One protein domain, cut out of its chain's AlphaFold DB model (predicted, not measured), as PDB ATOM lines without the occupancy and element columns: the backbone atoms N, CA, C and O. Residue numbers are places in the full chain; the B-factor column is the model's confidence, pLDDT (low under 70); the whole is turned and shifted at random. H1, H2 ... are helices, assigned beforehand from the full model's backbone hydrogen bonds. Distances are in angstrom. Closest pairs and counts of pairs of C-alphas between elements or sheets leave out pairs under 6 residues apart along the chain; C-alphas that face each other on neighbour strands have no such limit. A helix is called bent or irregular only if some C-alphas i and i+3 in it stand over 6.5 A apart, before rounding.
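What this domain is: This is residues 136 to 243 of the 245 residues of the protein "ABC transporter permease" of Ruminococcus gnavus (UniProt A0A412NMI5). This is a long helical hairpin made of H2 and H3, joined by a loop at one far end of the rod, with a bent helix, H1, beside the half of the hairpin away from that loop. H2 is the longest helix, and it touches H3 with only a part of its length. Along the chain the 108 printed residues give three named helices, H1, H2 and H3, and no named strand, and the class is all helix. The whole is extended, with a radius of gyration of the C-alphas of 20.1 A, and its C-alphas span 68 by 21 by 20 A, a rod.

Where its parts are: Find C-alpha 164 at (205.289, 224.900, 179.919); from there H2, residues 164 to 202, runs 55.7 A to C-alpha 202 at (229.105, 201.345, 224.374). Next look at H3, residues 214 to 242, which runs 42.8 A and ends with C-alpha 242 at (192.813, 229.497, 186.982). H1, residues 136 to 159, was assigned as one helix by its hydrogen bonds but is bent: C-alphas 149 and 152 are 7.5 A apart. Its arms are H1a, residues 136 to 149, 19.8 A long, and H1b, residues 152 to 159, 10.8 A long, and their lines stand at a steep tilt of 58 degrees.

How they stand to each other: Start at Gly 175 of H2 and Ser 228 of H3, the closest C-alphas of the two helices, 5.4 A apart. Here H2 and H3 touch, at a shallow tilt of 23 degrees, opposite ways, as a helical hairpin. H2 touches H3 with residues 168 to 183 alone, and H3 touches H2 with residues 221 to 232 alone. Moving outward, H1a and H3 are close but not clearly touching; their closest C-alphas, of Leu 140 and Val 231, are 7.6 A apart. They run the same way at a shallow tilt of 33 degrees, only just short of steep. H1a and H2 are near each other, with 6 pairs of C-alphas within 10 A. H1b and H2 are close but not clearly touching, the closest C-alphas being those of Glu 158 and Lys 164, 7.6 A apart, while H1b and H3 are apart. In H1a, H1b and H2 every O i to N i+4 pair is within hydrogen-bond range; in H3 24 of 25 are.

The domain as a whole: Look to Val 160 and Ser 206 for the two C-alphas farthest apart, 68.5 A. The printed part has no cut. The link from H1 to H2 is tight, with 4 residues, and the link from H2 to H3 is long, with 11. Residues 148 to 153, which belong to H1, stand free, and so do residues 237 to 243, of which 237 to 242 belong to H3. The mean pLDDT of the printed part is 79.4; the 21 residues under 70 are 201 to 212 and 235 to 243.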
ATOM      1  N   VAL A 136     208.463 220.018 207.395       85.50
ATOM      2  CA  VAL A 136     207.630 220.006 206.180       85.50
ATOM      3  C   VAL A 136     206.940 221.353 205.980       85.50
ATOM      4  O   VAL A 136     206.972 221.891 204.879       85.50
ATOM      5  N   THR A 137     206.376 221.935 207.037       88.88
ATOM      6  CA  THR A 137     205.733 223.258 206.965       88.88
ATOM      7  C   THR A 137     206.728 224.336 206.533       88.88
ATOM      8  O   THR A 137     206.413 225.150 205.667       88.88
ATOM      9  N   ASN A 138     207.949 224.316 207.077       89.06
ATOM     10  CA  ASN A 138     208.996 225.256 206.681       89.06
ATOM     11  C   ASN A 138     209.384 225.086 205.204       89.06
ATOM     12  O   ASN A 138     209.449 226.061 204.457       89.06
ATOM     13  N   TYR A 139     209.563 223.842 204.757       85.50
ATOM     14  CA  TYR A 139     209.855 223.545 203.356       85.50
ATOM     15  C   TYR A 139     208.753 224.055 202.420       85.50
ATOM     16  O   TYR A 139     209.045 224.740 201.440       85.50
ATOM     17  N   LEU A 140     207.487 223.772 202.745       84.06
ATOM     18  CA  LEU A 140     206.342 224.250 201.974       84.06
ATOM     19  C   LEU A 140     206.329 225.775 201.889       84.06
ATOM     20  O   LEU A 140     206.145 226.312 200.801       84.06
ATOM     21  N   ASN A 141     206.578 226.464 203.002       86.00
ATOM     22  CA  ASN A 141     206.607 227.921 203.026       86.00
ATOM     23  C   ASN A 141     207.714 228.478 202.115       86.00
ATOM     24  O   ASN A 141     207.444 229.312 201.257       86.00
ATOM     25  N   ILE A 142     208.941 227.956 202.216       85.12
ATOM     26  CA  ILE A 142     210.070 228.394 201.379       85.12
ATOM     27  C   ILE A 142     209.782 228.165 199.890       85.12
ATOM     28  O   ILE A 142     209.997 229.066 199.079       85.12
ATOM     29  N   VAL A 143     209.276 226.986 199.514       83.12
ATOM     30  CA  VAL A 143     209.007 226.654 198.106       83.12
ATOM     31  C   VAL A 143     207.847 227.480 197.556       83.12
ATOM     32  O   VAL A 143     207.977 228.071 196.488       83.12
ATOM     33  N   VAL A 144     206.728 227.574 198.279       82.94
ATOM     34  CA  VAL A 144     205.554 228.334 197.828       82.94
ATOM     35  C   VAL A 144     205.888 229.820 197.710       82.94
ATOM     36  O   VAL A 144     205.625 230.421 196.668       82.94
ATOM     37  N   THR A 145     206.530 230.415 198.719       85.56
ATOM     38  CA  THR A 145     206.966 231.818 198.661       85.56
ATOM     39  C   THR A 145     208.014 232.044 197.566       85.56
ATOM     40  O   THR A 145     207.958 233.047 196.847       85.56
ATOM     41  N   GLY A 146     208.940 231.100 197.375       82.88
ATOM     42  CA  GLY A 146     209.944 231.148 196.313       82.88
ATOM     43  C   GLY A 146     209.342 231.097 194.907       82.88
ATOM     44  O   GLY A 146     209.862 231.740 193.996       82.88
ATOM     45  N   ILE A 147     208.237 230.377 194.707       81.75
ATOM     46  CA  ILE A 147     207.525 230.368 193.422       81.75
ATOM     47  C   ILE A 147     206.698 231.645 193.256       81.75
ATOM     48  O   ILE A 147     206.753 232.279 192.205       81.75
ATOM     49  N   PHE A 148     205.973 232.066 194.296       83.50
ATOM     50  CA  PHE A 148     205.092 233.233 194.224       83.50
ATOM     51  C   PHE A 148     205.858 234.535 193.944       83.50
ATOM     52  O   PHE A 148     205.426 235.345 193.126       83.50
ATOM     53  N   SER A 149     207.031 234.709 194.559       86.31
ATOM     54  CA  SER A 149     207.905 235.869 194.316       86.31
ATOM     55  C   SER A 149     208.415 235.953 192.872       86.31
ATOM     56  O   SER A 149     208.503 237.049 192.324       86.31
ATOM     57  N   ARG A 150     208.674 234.808 192.226       85.25
ATOM     58  CA  ARG A 150     209.169 234.711 190.838       85.25
ATOM     59  C   ARG A 150     208.058 234.542 189.796       85.25
ATOM     60  O   ARG A 150     208.344 234.412 188.608       85.25
ATOM     61  N   LYS A 151     206.783 234.572 190.204       84.12
ATOM     62  CA  LYS A 151     205.636 234.350 189.307       84.12
ATOM     63  C   LYS A 151     205.624 235.334 188.130       84.12
ATOM     64  O   LYS A 151     205.509 234.907 186.986       84.12
ATOM     65  N   LYS A 152     205.838 236.629 188.393       83.69
ATOM     66  CA  LYS A 152     205.860 237.671 187.347       83.69
ATOM     67  C   LYS A 152     206.999 237.482 186.343       83.69
ATOM     68  O   LYS A 152     206.799 237.654 185.147       83.69
ATOM     69  N   GLU A 153     208.186 237.107 186.813       86.88
ATOM     70  CA  GLU A 153     209.339 236.839 185.940       86.88
ATOM     71  C   GLU A 153     209.072 235.639 185.025       86.88
ATOM     72  O   GLU A 153     209.396 235.663 183.838       86.88
ATOM     73  N   LEU A 154     208.421 234.606 185.564       83.44
ATOM     74  CA  LEU A 154     208.047 233.405 184.827       83.44
ATOM     75  C   LEU A 154     206.930 233.646 183.803       83.44
ATOM     76  O   LEU A 154     206.959 233.025 182.743       83.44
ATOM     77  N   GLU A 155     205.968 234.522 184.095       84.00
ATOM     78  CA  GLU A 155     204.938 234.962 183.139       84.00
ATOM     79  C   GLU A 155     205.558 235.732 181.966       84.00
ATOM     80  O   GLU A 155     205.253 235.452 180.805       84.00
ATOM     81  N   ILE A 156     206.501 236.641 182.246       87.19
ATOM     82  CA  ILE A 156     207.262 237.346 181.204       87.19
ATOM     83  C   ILE A 156     208.037 236.335 180.349       87.19
ATOM     84  O   ILE A 156     207.976 236.382 179.122       87.19
ATOM     85  N   MET A 157     208.717 235.374 180.975       84.94
ATOM     86  CA  MET A 157     209.483 234.355 180.257       84.94
ATOM     87  C   MET A 157     208.592 233.441 179.394       84.94
ATOM     88  O   MET A 157     208.994 233.043 178.299       84.94
ATOM     89  N   GLU A 158     207.366 233.152 179.838       85.56
ATOM     90  CA  GLU A 158     206.365 232.421 179.050       85.56
ATOM     91  C   GLU A 158     205.915 233.230 177.824       85.56
ATOM     92  O   GLU A 158     205.878 232.685 176.722       85.56
ATOM     93  N   SER A 159     205.700 234.545 177.965       82.88
ATOM     94  CA  SER A 159     205.358 235.428 176.836       82.88
ATOM     95  C   SER A 159     206.474 235.590 175.792       82.88
ATOM     96  O   SER A 159     206.188 235.787 174.614       82.88
ATOM     97  N   VAL A 160     207.743 235.453 176.198       86.75
ATOM     98  CA  VAL A 160     208.913 235.476 175.296       86.75
ATOM     99  C   VAL A 160     209.088 234.136 174.556       86.75
ATOM    100  O   VAL A 160     209.833 234.055 173.581       86.75
ATOM    101  N   GLY A 161     208.363 233.090 174.970       86.00
ATOM    102  CA  GLY A 161     208.307 231.799 174.279       86.00
ATOM    103  C   GLY A 161     208.808 230.602 175.088       86.00
ATOM    104  O   GLY A 161     209.030 229.535 174.511       86.00
ATOM    105  N   MET A 162     208.995 230.724 176.410       87.12
ATOM    106  CA  MET A 162     209.322 229.562 177.241       87.12
ATOM    107  C   MET A 162     208.157 228.567 177.273       87.12
ATOM    108  O   MET A 162     207.023 228.904 177.605       87.12
ATOM    109  N   THR A 163     208.444 227.299 176.981       87.00
ATOM    110  CA  THR A 163     207.413 226.254 176.988       87.00
ATOM    111  C   THR A 163     207.041 225.826 178.413       87.00
ATOM    112  O   THR A 163     207.898 225.696 179.291       87.00
ATOM    113  N   LYS A 164     205.768 225.463 178.636       80.12
ATOM    114  CA  LYS A 164     205.289 224.900 179.919       80.12
ATOM    115  C   LYS A 164     206.085 223.664 180.375       80.12
ATOM    116  O   LYS A 164     206.227 223.414 181.571       80.12
ATOM    117  N   ARG A 165     206.662 222.903 179.431       81.00
ATOM    118  CA  ARG A 165     207.557 221.767 179.724       81.00
ATOM    119  C   ARG A 165     208.887 222.215 180.338       81.00
ATOM    120  O   ARG A 165     209.322 221.603 181.310       81.00
ATOM    121  N   GLN A 166     209.501 223.280 179.816       83.25
ATOM    122  CA  GLN A 166     210.734 223.855 180.369       83.25
ATOM    123  C   GLN A 166     210.502 224.427 181.772       83.25
ATOM    124  O   GLN A 166     211.278 224.131 182.677       83.25
ATOM    125  N   LYS A 167     209.378 225.129 181.988       80.19
ATOM    126  CA  LYS A 167     208.960 225.626 183.314       80.19
ATOM    127  C   LYS A 167     208.847 224.487 184.341       80.19
ATOM    128  O   LYS A 167     209.379 224.582 185.444       80.19
ATOM    129  N   ARG A 168     208.217 223.364 183.966       80.44
ATOM    130  CA  ARG A 168     208.094 222.182 184.840       80.44
ATOM    131  C   ARG A 168     209.446 221.542 185.155       80.44
ATOM    132  O   ARG A 168     209.684 221.156 186.296       80.44
ATOM    133  N   MET A 169     210.319 221.420 184.155       83.69
ATOM    134  CA  MET A 169     211.649 220.837 184.339       83.69
ATOM    135  C   MET A 169     212.518 221.694 185.265       83.69
ATOM    136  O   MET A 169     213.206 221.137 186.115       83.69
ATOM    137  N   LEU A 170     212.413 223.023 185.172       86.38
ATOM    138  CA  LEU A 170     213.096 223.958 186.067       86.38
ATOM    139  C   LEU A 170     212.716 223.720 187.536       86.38
ATOM    140  O   LEU A 170     213.593 223.475 188.361       86.38
ATOM    141  N   PHE A 171     211.418 223.709 187.859       81.81
ATOM    142  CA  PHE A 171     210.967 223.479 189.236       81.81
ATOM    143  C   PHE A 171     211.318 222.083 189.757       81.81
ATOM    144  O   PHE A 171     211.623 221.911 190.935       81.81
ATOM    145  N   MET A 172     211.299 221.078 188.881       81.69
ATOM    146  CA  MET A 172     211.664 219.711 189.245       81.69
ATOM    147  C   MET A 172     213.167 219.578 189.531       81.69
ATOM    148  O   MET A 172     213.551 218.865 190.457       81.69
ATOM    149  N   MET A 173     214.012 220.304 188.791       85.38
ATOM    150  CA  MET A 173     215.447 220.401 189.069       85.38
ATOM    151  C   MET A 173     215.734 221.170 190.360       85.38
ATOM    152  O   MET A 173     216.578 220.738 191.140       85.38
ATOM    153  N   GLU A 174     215.020 222.264 190.619       84.00
ATOM    154  CA  GLU A 174     215.162 223.039 191.854       84.00
ATOM    155  C   GLU A 174     214.764 222.204 193.086       84.00
ATOM    156  O   GLU A 174     215.537 222.097 194.040       84.00
ATOM    157  N   GLY A 175     213.621 221.511 193.034       82.62
ATOM    158  CA  GLY A 175     213.205 220.571 194.082       82.62
ATOM    159  C   GLY A 175     214.189 219.411 194.269       82.62
ATOM    160  O   GLY A 175     214.516 219.050 195.399       82.62
ATOM    161  N   GLY A 176     214.718 218.864 193.168       85.38
ATOM    162  CA  GLY A 176     215.752 217.828 193.194       85.38
ATOM    163  C   GLY A 176     217.064 218.299 193.827       85.38
ATOM    164  O   GLY A 176     217.685 217.544 194.574       85.38
ATOM    165  N   TYR A 177     217.460 219.553 193.593       87.31
ATOM    166  CA  TYR A 177     218.641 220.155 194.208       87.31
ATOM    167  C   TYR A 177     218.483 220.280 195.729       87.31
ATOM    168  O   TYR A 177     219.357 219.827 196.471       87.31
ATOM    169  N   TYR A 178     217.344 220.799 196.206       84.81
ATOM    170  CA  TYR A 178     217.047 220.851 197.644       84.81
ATOM    171  C   TYR A 178     217.021 219.455 198.273       84.81
ATOM    172  O   TYR A 178     217.628 219.242 199.323       84.81
ATOM    173  N   PHE A 179     216.376 218.487 197.617       86.75
ATOM    174  CA  PHE A 179     216.334 217.103 198.084       86.75
ATOM    175  C   PHE A 179     217.736 216.488 198.196       86.75
ATOM    176  O   PHE A 179     218.064 215.868 199.209       86.75
ATOM    177  N   CYS A 180     218.581 216.685 197.182       89.69
ATOM    178  CA  CYS A 180     219.945 216.174 197.177       89.69
ATOM    179  C   CYS A 180     220.777 216.797 198.308       89.69
ATOM    180  O   CYS A 180     221.400 216.068 199.080       89.69
ATOM    181  N   ALA A 181     220.715 218.123 198.473       89.62
ATOM    182  CA  ALA A 181     221.423 218.830 199.537       89.62
ATOM    183  C   ALA A 181     221.004 218.344 200.936       89.62
ATOM    184  O   ALA A 181     221.858 218.021 201.764       89.62
ATOM    185  N   VAL A 182     219.695 218.218 201.188       87.50
ATOM    186  CA  VAL A 182     219.166 217.706 202.464       87.50
ATOM    187  C   VAL A 182     219.586 216.256 202.695       87.50
ATOM    188  O   VAL A 182     219.986 215.913 203.803       87.50
ATOM    189  N   THR A 183     219.554 215.413 201.662       88.81
ATOM    190  CA  THR A 183     219.965 214.005 201.762       88.81
ATOM    191  C   THR A 183     221.437 213.881 202.146       88.81
ATOM    192  O   THR A 183     221.772 213.132 203.062       88.81
ATOM    193  N   VAL A 184     222.320 214.642 201.491       92.06
ATOM    194  CA  VAL A 184     223.756 214.641 201.800       92.06
ATOM    195  C   VAL A 184     223.996 215.108 203.234       92.06
ATOM    196  O   VAL A 184     224.726 214.446 203.972       92.06
ATOM    197  N   LEU A 185     223.352 216.196 203.663       90.69
ATOM    198  CA  LEU A 185     223.468 216.701 205.033       90.69
ATOM    199  C   LEU A 185     222.946 215.697 206.067       90.69
ATOM    200  O   LEU A 185     223.601 215.462 207.078       90.69
ATOM    201  N   LEU A 186     221.803 215.063 205.800       89.31
ATOM    202  CA  LEU A 186     221.205 214.068 206.687       89.31
ATOM    203  C   LEU A 186     222.109 212.841 206.836       89.31
ATOM    204  O   LEU A 186     222.358 212.391 207.952       89.31
ATOM    205  N   VAL A 187     222.627 212.310 205.726       88.88
ATOM    206  CA  VAL A 187     223.495 211.127 205.746       88.88
ATOM    207  C   VAL A 187     224.837 211.445 206.399       88.88
ATOM    208  O   VAL A 187     225.341 210.621 207.154       88.88
ATOM    209  N   THR A 188     225.412 212.624 206.169       91.38
ATOM    210  CA  THR A 188     226.705 213.004 206.761       91.38
ATOM    211  C   THR A 188     226.568 213.359 208.240       91.38
ATOM    212  O   THR A 188     227.050 212.618 209.097       91.38
ATOM    213  N   ILE A 189     225.869 214.451 208.558       91.62
ATOM    214  CA  ILE A 189     225.727 214.964 209.929       91.62
ATOM    215  C   ILE A 189     224.980 213.949 210.799       91.62
ATOM    216  O   ILE A 189     225.395 213.678 211.927       91.62
ATOM    217  N   GLY A 190     223.920 213.333 210.267       87.50
ATOM    218  CA  GLY A 190     223.154 212.319 210.984       87.50
ATOM    219  C   GLY A 190     223.990 211.083 211.317       87.50
ATOM    220  O   GLY A 190     223.946 210.612 212.452       87.50
ATOM    221  N   SER A 191     224.820 210.594 210.388       86.56
ATOM    222  CA  SER A 191     225.690 209.443 210.675       86.56
ATOM    223  C   SER A 191     226.799 209.779 211.671       86.56
ATOM    224  O   SER A 191     227.107 208.951 212.525       86.56
ATOM    225  N   VAL A 192     227.359 210.995 211.627       89.25
ATOM    226  CA  VAL A 192     228.339 211.449 212.629       89.25
ATOM    227  C   VAL A 192     227.708 211.490 214.020       89.25
ATOM    228  O   VAL A 192     228.282 210.948 214.964       89.25
ATOM    229  N   MET A 193     226.505 212.057 214.158       87.25
ATOM    230  CA  MET A 193     225.797 212.071 215.441       87.25
ATOM    231  C   MET A 193     225.463 210.663 215.941       87.25
ATOM    232  O   MET A 193     225.653 210.371 217.121       87.25
ATOM    233  N   LEU A 194     225.028 209.763 215.055       85.31
ATOM    234  CA  LEU A 194     224.777 208.365 215.414       85.31
ATOM    235  C   LEU A 194     226.046 207.660 215.913       85.31
ATOM    236  O   LEU A 194     225.978 206.909 216.884       85.31
ATOM    237  N   GLN A 195     227.203 207.932 215.307       83.06
ATOM    238  CA  GLN A 195     228.484 207.369 215.740       83.06
ATOM    239  C   GLN A 195     228.914 207.887 217.122       83.06
ATOM    240  O   GLN A 195     229.428 207.126 217.948       83.06
ATOM    241  N   TRP A 196     228.667 209.167 217.403       84.19
ATOM    242  CA  TRP A 196     228.879 209.747 218.731       84.19
ATOM    243  C   TRP A 196     227.996 209.078 219.787       84.19
ATOM    244  O   TRP A 196     228.491 208.664 220.835       84.19
ATOM    245  N   ILE A 197     226.706 208.898 219.488       82.06
ATOM    246  CA  ILE A 197     225.758 208.216 220.381       82.06
ATOM    247  C   ILE A 197     226.178 206.762 220.612       82.06
ATOM    248  O   ILE A 197     226.138 206.291 221.748       82.06
ATOM    249  N   LYS A 198     226.618 206.058 219.562       78.25
ATOM    250  CA  LYS A 198     227.127 204.686 219.665       78.25
ATOM    251  C   LYS A 198     228.285 204.605 220.663       78.25
ATOM    252  O   LYS A 198     228.217 203.817 221.601       78.25
ATOM    253  N   THR A 199     229.295 205.457 220.499       76.88
ATOM    254  CA  THR A 199     230.479 205.488 221.377       76.88
ATOM    255  C   THR A 199     230.088 205.796 222.828       76.88
ATOM    256  O   THR A 199     230.579 205.171 223.767       76.88
ATOM    257  N   TYR A 200     229.147 206.723 223.027       78.19
ATOM    258  CA  TYR A 200     228.627 207.053 224.354       78.19
ATOM    259  C   TYR A 200     227.883 205.876 225.008       78.19
ATOM    260  O   TYR A 200     228.065 205.616 226.194       78.19
ATOM    261  N   MET A 201     227.075 205.130 224.251       68.88
ATOM    262  CA  MET A 201     226.310 203.998 224.785       68.88
ATOM    263  C   MET A 201     227.173 202.754 225.036       68.88
ATOM    264  O   MET A 201     226.969 202.083 226.048       68.88
ATOM    265  N   GLU A 202     228.169 202.471 224.188       67.56
ATOM    266  CA  GLU A 202     229.105 201.345 224.374       67.56
ATOM    267  C   GLU A 202     229.906 201.467 225.681       67.56
ATOM    268  O   GLU A 202     230.156 200.466 226.346       67.56
ATOM    269  N   THR A 203     230.235 202.689 226.115       63.50
ATOM    270  CA  THR A 203     230.928 202.914 227.401       63.50
ATOM    271  C   THR A 203     230.037 202.726 228.635       63.50
ATOM    272  O   THR A 203     230.551 202.610 229.747       63.50
ATOM    273  N   LYS A 204     228.708 202.696 228.474       56.44
ATOM    274  CA  LYS A 204     227.745 202.604 229.586       56.44
ATOM    275  C   LYS A 204     227.013 201.265 229.663       56.44
ATOM    276  O   LYS A 204     226.541 200.916 230.742       56.44
ATOM    277  N   LEU A 205     226.897 200.520 228.560       52.53
ATOM    278  CA  LEU A 205     226.077 199.307 228.482       52.53
ATOM    279  C   LEU A 205     226.798 198.187 227.716       52.53
ATOM    280  O   LEU A 205     226.836 198.178 226.490       52.53
ATOM    281  N   SER A 206     227.283 197.176 228.446       47.16
ATOM    282  CA  SER A 206     227.983 195.999 227.890       47.16
ATOM    283  C   SER A 206     227.098 195.099 226.996       47.16
ATOM    284  O   SER A 206     227.601 194.259 226.257       47.16
ATOM    285  N   TYR A 207     225.773 195.301 227.001       51.62
ATOM    286  CA  TYR A 207     224.800 194.520 226.219       51.62
ATOM    287  C   TYR A 207     224.202 195.266 225.010       51.62
ATOM    288  O   TYR A 207     223.241 194.782 224.407       51.62
ATOM    289  N   PHE A 208     224.709 196.451 224.654       51.09
ATOM    290  CA  PHE A 208     224.107 197.260 223.593       51.09
ATOM    291  C   PHE A 208     224.513 196.777 222.192       51.09
ATOM    292  O   PHE A 208     225.672 196.861 221.797       51.09
ATOM    293  N   VAL A 209     223.538 196.309 221.408       55.41
ATOM    294  CA  VAL A 209     223.722 195.967 219.989       55.41
ATOM    295  C   VAL A 209     223.196 197.124 219.144       55.41
ATOM    296  O   VAL A 209     221.986 197.290 218.983       55.41
ATOM    297  N   PHE A 210     224.098 197.944 218.603       57.44
ATOM    298  CA  PHE A 210     223.723 199.038 217.707       57.44
ATOM    299  C   PHE A 210     223.335 198.493 216.327       57.44
ATOM    300  O   PHE A 210     224.176 197.965 215.599       57.44
ATOM    301  N   GLN A 211     222.068 198.654 215.944       67.44
ATOM    302  CA  GLN A 211     221.613 198.435 214.571       67.44
ATOM    303  C   GLN A 211     221.302 199.776 213.913       67.44
ATOM    304  O   GLN A 211     220.477 200.546 214.405       67.44
ATOM    305  N   TYR A 212     221.953 200.049 212.782       69.56
ATOM    306  CA  TYR A 212     221.688 201.261 212.019       69.56
ATOM    307  C   TYR A 212     220.292 201.176 211.369       69.56
ATOM    308  O   TYR A 212     220.009 200.198 210.668       69.56
ATOM    309  N   PRO A 213     219.405 202.169 211.566       79.00
ATOM    310  CA  PRO A 213     218.006 202.095 211.148       79.00
ATOM    311  C   PRO A 213     217.826 202.422 209.654       79.00
ATOM    312  O   PRO A 213     217.116 203.360 209.290       79.00
ATOM    313  N   TRP A 214     218.439 201.626 208.771       77.69
ATOM    314  CA  TRP A 214     218.409 201.824 207.314       77.69
ATOM    315  C   TRP A 214     216.990 201.909 206.747       77.69
ATOM    316  O   TRP A 214     216.710 202.767 205.918       77.69
ATOM    317  N   ILE A 215     216.080 201.056 207.229       81.75
ATOM    318  CA  ILE A 215     214.688 201.011 206.757       81.75
ATOM    319  C   ILE A 215     213.999 202.361 206.992       81.75
ATOM    320  O   ILE A 215     213.398 202.918 206.079       81.75
ATOM    321  N   TRP A 216     214.128 202.917 208.198       83.12
ATOM    322  CA  TRP A 216     213.493 204.187 208.557       83.12
ATOM    323  C   TRP A 216     214.107 205.374 207.817       83.12
ATOM    324  O   TRP A 216     213.380 206.284 207.427       83.12
ATOM    325  N   LEU A 217     215.419 205.337 207.568       84.69
ATOM    326  CA  LEU A 217     216.098 206.346 206.759       84.69
ATOM    327  C   LEU A 217     215.567 206.339 205.320       84.69
ATOM    328  O   LEU A 217     215.197 207.391 204.801       84.69
ATOM    329  N   VAL A 218     215.473 205.161 204.695       85.31
ATOM    330  CA  VAL A 218     214.954 205.023 203.323       85.31
ATOM    331  C   VAL A 218     213.500 205.482 203.243       85.31
ATOM    332  O   VAL A 218     213.166 206.267 202.361       85.31
ATOM    333  N   VAL A 219     212.651 205.073 204.191       86.88
ATOM    334  CA  VAL A 219     211.252 205.527 204.257       86.88
ATOM    335  C   VAL A 219     211.174 207.053 204.377       86.88
ATOM    336  O   VAL A 219     210.433 207.683 203.625       86.88
ATOM    337  N   GLY A 220     211.976 207.661 205.257       84.81
ATOM    338  CA  GLY A 220     212.027 209.115 205.423       84.81
ATOM    339  C   GLY A 220     212.452 209.854 204.150       84.81
ATOM    340  O   GLY A 220     211.814 210.836 203.767       84.81
ATOM    341  N   LEU A 221     213.476 209.354 203.449       86.81
ATOM    342  CA  LEU A 221     213.920 209.913 202.167       86.81
ATOM    343  C   LEU A 221     212.859 209.768 201.073       86.81
ATOM    344  O   LEU A 221     212.634 210.716 200.322       86.81
ATOM    345  N   CYS A 222     212.172 208.627 200.994       87.19
ATOM    346  CA  CYS A 222     211.074 208.437 200.048       87.19
ATOM    347  C   CYS A 222     209.925 209.422 200.305       87.19
ATOM    348  O   CYS A 222     209.396 210.002 199.357       87.19
ATOM    349  N   CYS A 223     209.567 209.663 201.571       85.50
ATOM    350  CA  CYS A 223     208.558 210.660 201.930       85.50
ATOM    351  C   CYS A 223     208.986 212.081 201.530       85.50
ATOM    352  O   CYS A 223     208.194 212.807 200.928       85.50
ATOM    353  N   LEU A 224     210.236 212.463 201.809       84.62
ATOM    354  CA  LEU A 224     210.797 213.759 201.414       84.62
ATOM    355  C   LEU A 224     210.792 213.946 199.896       84.62
ATOM    356  O   LEU A 224     210.311 214.969 199.416       84.62
ATOM    357  N   ALA A 225     211.250 212.944 199.143       85.62
ATOM    358  CA  ALA A 225     211.212 212.966 197.684       85.62
ATOM    359  C   ALA A 225     209.774 213.148 197.176       85.62
ATOM    360  O   ALA A 225     209.519 214.005 196.331       85.62
ATOM    361  N   GLY A 226     208.819 212.398 197.740       85.00
ATOM    362  CA  GLY A 226     207.398 212.529 197.422       85.00
ATOM    363  C   GLY A 226     206.887 213.959 197.598       85.00
ATOM    364  O   GLY A 226     206.273 214.504 196.685       85.00
ATOM    365  N   ILE A 227     207.201 214.600 198.728       82.94
ATOM    366  CA  ILE A 227     206.819 215.994 199.004       82.94
ATOM    367  C   ILE A 227     207.498 216.953 198.014       82.94
ATOM    368  O   ILE A 227     206.836 217.824 197.448       82.94
ATOM    369  N   SER A 228     208.793 216.772 197.746       81.38
ATOM    370  CA  SER A 228     209.552 217.625 196.827       81.38
ATOM    371  C   SER A 228     209.029 217.590 195.388       81.38
ATOM    372  O   SER A 228     209.072 218.619 194.719       81.38
ATOM    373  N   PHE A 229     208.493 216.458 194.922       80.38
ATOM    374  CA  PHE A 229     207.872 216.350 193.594       80.38
ATOM    375  C   PHE A 229     206.378 216.716 193.584       80.38
ATOM    376  O   PHE A 229     205.883 217.234 192.580       80.38
ATOM    377  N   ALA A 230     205.655 216.481 194.684       80.94
ATOM    378  CA  ALA A 230     204.226 216.772 194.781       80.94
ATOM    379  C   ALA A 230     203.930 218.278 194.786       80.94
ATOM    380  O   ALA A 230     202.957 218.704 194.172       80.94
ATOM    381  N   VAL A 231     204.773 219.092 195.427       78.75
ATOM    382  CA  VAL A 231     204.541 220.541 195.561       78.75
ATOM    383  C   VAL A 231     204.588 221.274 194.207       78.75
ATOM    384  O   VAL A 231     203.616 221.962 193.888       78.75
ATOM    385  N   PRO A 232     205.614 221.089 193.346       73.75
ATOM    386  CA  PRO A 232     205.613 221.649 191.992       73.75
ATOM    387  C   PRO A 232     204.452 221.146 191.125       73.75
ATOM    388  O   PRO A 232     203.906 221.891 190.315       73.75
ATOM    389  N   ALA A 233     204.062 219.876 191.286       72.06
ATOM    390  CA  ALA A 233     202.950 219.292 190.543       72.06
ATOM    391  C   ALA A 233     201.589 219.866 190.978       72.06
ATOM    392  O   ALA A 233     200.745 220.135 190.126       72.06
ATOM    393  N   GLY A 234     201.390 220.085 192.281       72.56
ATOM    394  CA  GLY A 234     200.179 220.685 192.839       72.56
ATOM    395  C   GLY A 234     200.008 222.147 192.431       72.56
ATOM    396  O   GLY A 234     198.914 222.543 192.036       72.56
ATOM    397  N   LEU A 235     201.094 222.929 192.427       69.31
ATOM    398  CA  LEU A 235     201.044 224.323 191.975       69.31
ATOM    399  C   LEU A 235     200.683 224.439 190.487       69.31
ATOM    400  O   LEU A 235     199.898 225.301 190.108       69.31
ATOM    401  N   TYR A 236     201.205 223.533 189.654       66.12
ATOM    402  CA  TYR A 236     200.870 223.483 188.231       66.12
ATOM    403  C   TYR A 236     199.390 223.156 187.984       66.12
ATOM    404  O   TYR A 236     198.785 223.683 187.052       66.12
ATOM    405  N   MET A 237     198.793 222.286 188.806       62.62
ATOM    406  CA  MET A 237     197.361 221.983 188.705       62.62
ATOM    407  C   MET A 237     196.497 223.191 189.076       62.62
ATOM    408  O   MET A 237     195.526 223.456 188.377       62.62
ATOM    409  N   LEU A 238     196.877 223.950 190.110       62.44
ATOM    410  CA  LEU A 238     196.180 225.181 190.502       62.44
ATOM    411  C   LEU A 238     196.259 226.257 189.408       62.44
ATOM    412  O   LEU A 238     195.243 226.834 189.042       62.44
ATOM    413  N   GLU A 239     197.438 226.460 188.816       63.03
ATOM    414  CA  GLU A 239     197.635 227.431 187.728       63.03
ATOM    415  C   GLU A 239     196.878 227.034 186.445       63.03
ATOM    416  O   GLU A 239     196.426 227.891 185.689       63.03
ATOM    417  N   LYS A 240     196.686 225.729 186.200       55.56
ATOM    418  CA  LYS A 240     195.842 225.246 185.099       55.56
ATOM    419  C   LYS A 240     194.355 225.534 185.348       55.56
ATOM    420  O   LYS A 240     193.665 225.902 184.403       55.56
ATOM    421  N   SER A 241     193.876 225.379 186.582       52.91
ATOM    422  CA  SER A 241     192.477 225.648 186.945       52.91
ATOM    423  C   SER A 241     192.102 227.129 186.832       52.91
ATOM    424  O   SER A 241     190.998 227.420 186.385       52.91
ATOM    425  N   ASP A 242     193.022 228.047 187.145       52.72
ATOM    426  CA  ASP A 242     192.813 229.497 186.982       52.72
ATOM    427  C   ASP A 242     192.815 229.956 185.508       52.72
ATOM    428  O   ASP A 242     192.351 231.047 185.203       52.72
ATOM    429  N   CYS A 243     193.352 229.149 184.586       46.44
ATOM    430  CA  CYS A 243     193.485 229.491 183.163       46.44
ATOM    431  C   CYS A 243     192.355 228.899 182.288       46.44
ATOM    432  O   CYS A 243     192.272 229.207 181.101       46.44
TER     433      CYS A 243